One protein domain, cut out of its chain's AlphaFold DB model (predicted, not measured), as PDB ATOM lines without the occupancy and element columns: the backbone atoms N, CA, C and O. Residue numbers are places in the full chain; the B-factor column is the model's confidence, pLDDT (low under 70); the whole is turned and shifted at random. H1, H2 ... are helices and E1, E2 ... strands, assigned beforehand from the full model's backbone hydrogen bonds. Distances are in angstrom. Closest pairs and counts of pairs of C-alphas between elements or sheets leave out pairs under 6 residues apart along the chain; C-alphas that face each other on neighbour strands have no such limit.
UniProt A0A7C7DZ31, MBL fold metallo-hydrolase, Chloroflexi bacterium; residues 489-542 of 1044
ATOM      1  N   ALA A 489     275.196 351.425 376.873       42.88
ATOM      2  CA  ALA A 489     276.001 350.776 377.917       42.88
ATOM      3  C   ALA A 489     276.868 349.608 377.386       42.88
ATOM      4  O   ALA A 489     276.681 348.450 377.750       42.88
ATOM      5  N   GLY A 490     277.837 349.932 376.529       50.72
ATOM      6  CA  GLY A 490     278.777 348.985 375.913       50.72
ATOM      7  C   GLY A 490     279.595 349.552 374.745       50.72
ATOM      8  O   GLY A 490     280.345 348.810 374.114       50.72
ATOM      9  N   ALA A 491     279.461 350.849 374.436       59.12
ATOM     10  CA  ALA A 491     280.060 351.475 373.260       59.12
ATOM     11  C   ALA A 491     281.590 351.276 373.140       59.12
ATOM     12  O   ALA A 491     282.349 351.435 374.104       59.12
ATOM     13  N   ILE A 492     282.031 350.970 371.912       65.62
ATOM     14  CA  ILE A 492     283.441 350.854 371.513       65.62
ATOM     15  C   ILE A 492     283.851 352.137 370.786       65.62
ATOM     16  O   ILE A 492     283.304 352.462 369.731       65.62
ATOM     17  N   PHE A 493     284.849 352.837 371.319       73.94
ATOM     18  CA  PHE A 493     285.397 354.071 370.758       73.94
ATOM     19  C   PHE A 493     286.758 353.804 370.110       73.94
ATOM     20  O   PHE A 493     287.558 353.045 370.652       73.94
ATOM     21  N   THR A 494     287.067 354.436 368.978       78.00
ATOM     22  CA  THR A 494     288.441 354.431 368.448       78.00
ATOM     23  C   THR A 494     289.330 355.372 369.261       78.00
ATOM     24  O   THR A 494     288.846 356.345 369.848       78.00
ATOM     25  N   LEU A 495     290.644 355.131 369.253       78.81
ATOM     26  CA  LEU A 495     291.636 356.045 369.837       78.81
ATOM     27  C   LEU A 495     291.453 357.499 369.353       78.81
ATOM     28  O   LEU A 495     291.526 358.436 370.145       78.81
ATOM     29  N   GLU A 496     291.151 357.686 368.065       73.69
ATOM     30  CA  GLU A 496     290.888 358.998 367.460       73.69
ATOM     31  C   GLU A 496     289.596 359.641 367.982       73.69
ATOM     32  O   GLU A 496     289.593 360.831 368.297       73.69
ATOM     33  N   ALA A 497     288.514 358.871 368.150       72.75
ATOM     34  CA  ALA A 497     287.266 359.372 368.727       72.75
ATOM     35  C   ALA A 497     287.456 359.815 370.189       72.75
ATOM     36  O   ALA A 497     286.974 360.878 370.582       72.75
ATOM     37  N   LEU A 498     288.215 359.049 370.980       80.94
ATOM     38  CA  LEU A 498     288.579 359.417 372.352       80.94
ATOM     39  C   LEU A 498     289.475 360.669 372.392       80.94
ATOM     40  O   LEU A 498     289.261 361.552 373.226       80.94
ATOM     41  N   ALA A 499     290.424 360.802 371.460       81.19
ATOM     42  CA  ALA A 499     291.273 361.987 371.340       81.19
ATOM     43  C   ALA A 499     290.479 363.238 370.927       81.19
ATOM     44  O   ALA A 499     290.691 364.311 371.496       81.19
ATOM     45  N   HIS A 500     289.522 363.108 370.006       77.44
ATOM     46  CA  HIS A 500     288.595 364.183 369.653       77.44
ATOM     47  C   HIS A 500     287.679 364.580 370.816       77.44
ATOM     48  O   HIS A 500     287.404 365.766 370.996       77.44
ATOM     49  N   PHE A 501     287.257 363.631 371.653       76.81
ATOM     50  CA  PHE A 501     286.501 363.935 372.871       76.81
ATOM     51  C   PHE A 501     287.360 364.701 373.898       76.81
ATOM     52  O   PHE A 501     286.889 365.650 374.532       76.81
ATOM     53  N   TRP A 502     288.639 364.327 374.042       85.06
ATOM     54  CA  TRP A 502     289.553 364.927 375.016       85.06
ATOM     55  C   TRP A 502     290.109 366.301 374.602       85.06
ATOM     56  O   TRP A 502     290.069 367.233 375.406       85.06
ATOM     57  N   TRP A 503     290.604 366.460 373.369       82.69
ATOM     58  CA  TRP A 503     291.216 367.713 372.887       82.69
ATOM     59  C   TRP A 503     290.290 368.576 372.021       82.69
ATOM     60  O   TRP A 503     290.439 369.797 372.024       82.69
ATOM     61  N   GLY A 504     289.294 367.983 371.361       72.12
ATOM     62  CA  GLY A 504     288.304 368.683 370.540       72.12
ATOM     63  C   GLY A 504     288.368 368.315 369.058       72.12
ATOM     64  O   GLY A 504     289.173 367.497 368.609       72.12
ATOM     65  N   SER A 505     287.485 368.934 368.275       63.09
ATOM     66  CA  SER A 505     287.328 368.627 366.845       63.09
ATOM     67  C   SER A 505     288.296 369.391 365.928       63.09
ATOM     68  O   SER A 505     288.529 368.955 364.803       63.09
ATOM     69  N   ARG A 506     288.850 370.534 366.368       62.53
ATOM     70  CA  ARG A 506     289.796 371.360 365.591       62.53
ATOM     71  C   ARG A 506     290.835 372.045 366.504       62.53
ATOM     72  O   ARG A 506     290.420 372.646 367.492       62.53
ATOM     73  N   PRO A 507     292.140 372.046 366.156       63.09
ATOM     74  CA  PRO A 507     292.771 371.230 365.110       63.09
ATOM     75  C   PRO A 507     292.640 369.724 365.409       63.09
ATOM     76  O   PRO A 507     292.276 369.336 366.517       63.09
ATOM     77  N   ALA A 508     292.900 368.877 364.411       64.50
ATOM     78  CA  ALA A 508     292.863 367.427 364.592       64.50
ATOM     79  C   ALA A 508     293.963 366.947 365.572       64.50
ATOM     80  O   ALA A 508     295.023 367.580 365.638       64.50
ATOM     81  N   PRO A 509     293.748 365.841 366.315       74.56
ATOM     82  CA  PRO A 509     294.759 365.258 367.191       74.56
ATOM     83  C   PRO A 509     296.065 364.969 366.447       74.56
ATOM     84  O   PRO A 509     296.082 364.299 365.418       74.56
ATOM     85  N   THR A 510     297.186 365.451 366.982       82.38
ATOM     86  CA  THR A 510     298.507 365.089 366.457       82.38
ATOM     87  C   THR A 510     298.839 363.631 366.786       82.38
ATOM     88  O   THR A 510     298.398 363.104 367.807       82.38
ATOM     89  N   ALA A 511     299.701 362.992 365.988       79.12
ATOM     90  CA  ALA A 511     300.194 361.635 366.270       79.12
ATOM     91  C   ALA A 511     300.790 361.499 367.688       79.12
ATOM     92  O   ALA A 511     300.633 360.469 368.338       79.12
ATOM     93  N   ARG A 512     301.399 362.574 368.209       83.06
ATOM     94  CA  ARG A 512     301.877 362.655 369.594       83.06
ATOM     95  C   ARG A 512     300.739 362.601 370.621       83.06
ATOM     96  O   ARG A 512     300.887 361.930 371.629       83.06
ATOM     97  N   GLN A 513     299.626 363.298 370.391       82.81
ATOM     98  CA  GLN A 513     298.455 363.245 371.277       82.81
ATOM     99  C   GLN A 513     297.770 361.873 371.229       82.81
ATOM    100  O   GLN A 513     297.334 361.380 372.264       82.81
ATOM    101  N   LEU A 514     297.726 361.231 370.058       82.88
ATOM    102  CA  LEU A 514     297.235 359.857 369.926       82.88
ATOM    103  C   LEU A 514     298.112 358.874 370.721       82.88
ATOM    104  O   LEU A 514     297.568 358.076 371.476       82.88
ATOM    105  N   ALA A 515     299.443 358.992 370.647       84.00
ATOM    106  CA  ALA A 515     300.368 358.236 371.498       84.00
ATOM    107  C   ALA A 515     300.183 358.541 373.000       84.00
ATOM    108  O   ALA A 515     299.937 357.620 373.770       84.00
ATOM    109  N   GLU A 516     300.189 359.815 373.418       86.50
ATOM    110  CA  GLU A 516     299.994 360.199 374.831       86.50
ATOM    111  C   GLU A 516     298.630 359.735 375.401       86.50
ATOM    112  O   GLU A 516     298.495 359.589 376.617       86.50
ATOM    113  N   LEU A 517     297.623 359.483 374.551       87.19
ATOM    114  CA  LEU A 517     296.347 358.866 374.936       87.19
ATOM    115  C   LEU A 517     296.387 357.332 374.920       87.19
ATOM    116  O   LEU A 517     295.816 356.718 375.819       87.19
ATOM    117  N   ALA A 518     297.053 356.712 373.944       83.88
ATOM    118  CA  ALA A 518     297.231 355.264 373.892       83.88
ATOM    119  C   ALA A 518     298.017 354.765 375.112       83.88
ATOM    120  O   ALA A 518     297.582 353.816 375.758       83.88
ATOM    121  N   ASP A 519     299.094 355.462 375.488       84.62
ATOM    122  CA  ASP A 519     299.877 355.195 376.699       84.62
ATOM    123  C   ASP A 519     299.011 355.314 377.966       84.62
ATOM    124  O   ASP A 519     299.074 354.471 378.860       84.62
ATOM    125  N   ALA A 520     298.154 356.341 378.039       85.19
ATOM    126  CA  ALA A 520     297.258 356.546 379.175       85.19
ATOM    127  C   ALA A 520     296.186 355.444 379.282       85.19
ATOM    128  O   ALA A 520     295.923 354.954 380.378       85.19
ATOM    129  N   LEU A 521     295.597 355.026 378.156       85.00
ATOM    130  CA  LEU A 521     294.624 353.928 378.085       85.00
ATOM    131  C   LEU A 521     295.270 352.544 378.268       85.00
ATOM    132  O   LEU A 521     294.600 351.618 378.709       85.00
ATOM    133  N   ALA A 522     296.556 352.390 377.951       79.12
ATOM    134  CA  ALA A 522     297.322 351.181 378.240       79.12
ATOM    135  C   ALA A 522     297.723 351.088 379.724       79.12
ATOM    136  O   ALA A 522     297.853 349.985 380.245       79.12
ATOM    137  N   ALA A 523     297.889 352.224 380.410       77.19
ATOM    138  CA  ALA A 523     298.183 352.287 381.842       77.19
ATOM    139  C   ALA A 523     296.934 352.190 382.748       77.19
ATOM    140  O   ALA A 523     297.066 351.902 383.942       77.19
ATOM    141  N   ASP A 524     295.730 352.430 382.215       76.00
ATOM    142  CA  ASP A 524     294.466 352.305 382.947       76.00
ATOM    143  C   ASP A 524     293.658 351.075 382.510       76.00
ATOM    144  O   ASP A 524     293.127 351.004 381.406       76.00
ATOM    145  N   HIS A 525     293.499 350.126 383.431       72.50
ATOM    146  CA  HIS A 525     292.635 348.953 383.255       72.50
ATOM    147  C   HIS A 525     291.338 349.045 384.078       72.50
ATOM    148  O   HIS A 525     290.665 348.036 384.289       72.50
ATOM    149  N   TYR A 526     291.002 350.229 384.601       74.12
ATOM    150  CA  TYR A 526     289.810 350.440 385.422       74.12
ATOM    151  C   TYR A 526     288.587 350.777 384.578       74.12
ATOM    152  O   TYR A 526     287.502 350.288 384.881       74.12
ATOM    153  N   TYR A 527     288.755 351.628 383.565       82.25
ATOM    154  CA  TYR A 527     287.647 352.333 382.916       82.25
ATOM    155  C   TYR A 527     287.387 351.915 381.465       82.25
ATOM    156  O   TYR A 527     286.262 352.054 380.980       82.25
ATOM    157  N   PHE A 528     288.397 351.380 380.781       80.56
ATOM    158  CA  PHE A 528     288.307 350.920 379.395       80.56
ATOM    159  C   PHE A 528     288.882 349.506 379.240       80.56
ATOM    160  O   PHE A 528     289.616 349.011 380.097       80.56
ATOM    161  N   VAL A 529     288.536 348.843 378.138       79.12
ATOM    162  CA  VAL A 529     289.133 347.572 377.699       79.12
ATOM    163  C   VAL A 529     289.503 347.699 376.231       79.12
ATOM    164  O   VAL A 529     288.672 348.146 375.445       79.12
ATOM    165  N   ALA A 530     290.719 347.308 375.847       72.38
ATOM    166  CA  ALA A 530     291.074 347.185 374.434       72.38
ATOM    167  C   ALA A 530     290.186 346.113 373.776       72.38
ATOM    168  O   ALA A 530     290.108 344.987 374.269       72.38
ATOM    169  N   ASP A 531     289.489 346.463 372.698       64.81
ATOM    170  CA  ASP A 531     288.543 345.556 372.050       64.81
ATOM    171  C   ASP A 531     289.270 344.627 371.066       64.81
ATOM    172  O   ASP A 531     289.851 345.072 370.075       64.81
ATOM    173  N   SER A 532     289.226 343.320 371.324       47.62
ATOM    174  CA  SER A 532     289.916 342.310 370.512       47.62
ATOM    175  C   SER A 532     289.354 342.154 369.094       47.62
ATOM    176  O   SER A 532     290.025 341.575 368.245       47.62
ATOM    177  N   THR A 533     288.157 342.686 368.807       45.72
ATOM    178  CA  THR A 533     287.529 342.622 367.475       45.72
ATOM    179  C   THR A 533     287.827 343.849 366.608       45.72
ATOM    180  O   THR A 533     287.589 343.824 365.400       45.72
ATOM    181  N   ARG A 534     288.350 344.937 367.198       53.12
ATOM    182  CA  ARG A 534     288.660 346.196 366.502       53.12
ATOM    183  C   ARG A 534     290.016 346.738 366.955       53.12
ATOM    184  O   ARG A 534     290.115 347.373 368.000       53.12
ATOM    185  N   ALA A 535     291.051 346.553 366.137       54.31
ATOM    186  CA  ALA A 535     292.378 347.114 366.398       54.31
ATOM    187  C   ALA A 535     292.307 348.639 366.638       54.31
ATOM    188  O   ALA A 535     291.754 349.377 365.825       54.31
ATOM    189  N   GLY A 536     292.841 349.110 367.773       60.97
ATOM    190  CA  GLY A 536     292.751 350.518 368.197       60.97
ATOM    191  C   GLY A 536     291.386 350.950 368.762       60.97
ATOM    192  O   GLY A 536     291.164 352.146 368.973       60.97
ATOM    193  N   GLY A 537     290.470 350.004 368.993       71.81
ATOM    194  CA  GLY A 537     289.191 350.206 369.667       71.81
ATOM    195  C   GLY A 537     289.274 349.978 371.179       71.81
ATOM    196  O   GLY A 537     289.980 349.091 371.652       71.81
ATOM    197  N   TYR A 538     288.512 350.766 371.935       77.56
ATOM    198  CA  TYR A 538     288.425 350.716 373.391       77.56
ATOM    199  C   TYR A 538     286.955 350.714 373.826       77.56
ATOM    200  O   TYR A 538     286.215 351.665 373.561       77.56
ATOM    201  N   ARG A 539     286.523 349.648 374.504       78.50
ATOM    202  CA  ARG A 539     285.178 349.497 375.070       78.50
ATOM    203  C   ARG A 539     285.097 350.185 376.434       78.50
ATOM    204  O   ARG A 539     285.982 349.995 377.269       78.50
ATOM    205  N   LEU A 540     284.048 350.971 376.667       78.38
ATOM    206  CA  LEU A 540     283.787 351.638 377.951       78.38
ATOM    207  C   LEU A 540     283.290 350.614 378.994       78.38
ATOM    208  O   LEU A 540     282.291 349.942 378.745       78.38
ATOM    209  N   ARG A 541     283.939 350.493 380.166       73.94
ATOM    210  CA  ARG A 541     283.422 349.645 381.265       73.94
ATOM    211  C   ARG A 541     282.200 350.301 381.915       73.94
ATOM    212  O   ARG A 541     282.207 351.505 382.178       73.94
ATOM    213  N   SER A 542     281.172 349.512 382.230       73.62
ATOM    214  CA  SER A 542     280.026 349.977 383.022       73.62
ATOM    215  C   SER A 542     280.459 350.342 384.447       73.62
ATOM    216  O   SER A 542     281.477 349.861 384.946       73.62
TER     217      SER A 542
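This is residues 489 to 542 of the 1044 residues of the protein "MBL fold metallo-hydrolase" of Chloroflexi bacterium (UniProt A0A7C7DZ31). A small antiparallel sheet, E1-E3-E2, makes one end; H1 and H2, set crosswise, graze it with part of their lengths. The 54 printed residues run E1, H1, H2, E2, E3: mixed class, compact, radius of gyration of the C-alphas 10.9 A, spans 30 by 21 by 18 A. E1, H1 H2, E2 make a split strand-helix-strand unit, two strands of one sheet that are not neighbours, with helices between them along the chain and E3 between them in the sheet; its crossover is right-handed.

E3, residues 537 to 540, is antiparallel to E1, residues 492 to 494; N 493 and O 538 are within hydrogen-bond range, 2.9 A. E3 forms a hairpin with E2, residues 528 to 530; N 539 to O 529 is 2.8 A. H1, residues 495 to 503, touches H2, residues 511 to 523, about perpendicular at 78 degrees, H2 with residues 513 to 518 alone; the closest C-alphas, Ala 499 and Leu 514, are 6.5 A apart. Every O i to N i+4 pair is within range in H1, 8 of 9 in H2.

H2 measures 18.3 A, H1 12.1 A. E1 begins at C-alpha 492 (283.441, 350.854, 371.513); E3 ends at C-alpha 540 (283.787, 351.638, 377.951).

The printed part has no cut. Residues 489 to 492, 505 to 508 and 531 to 536 have pLDDT under 70.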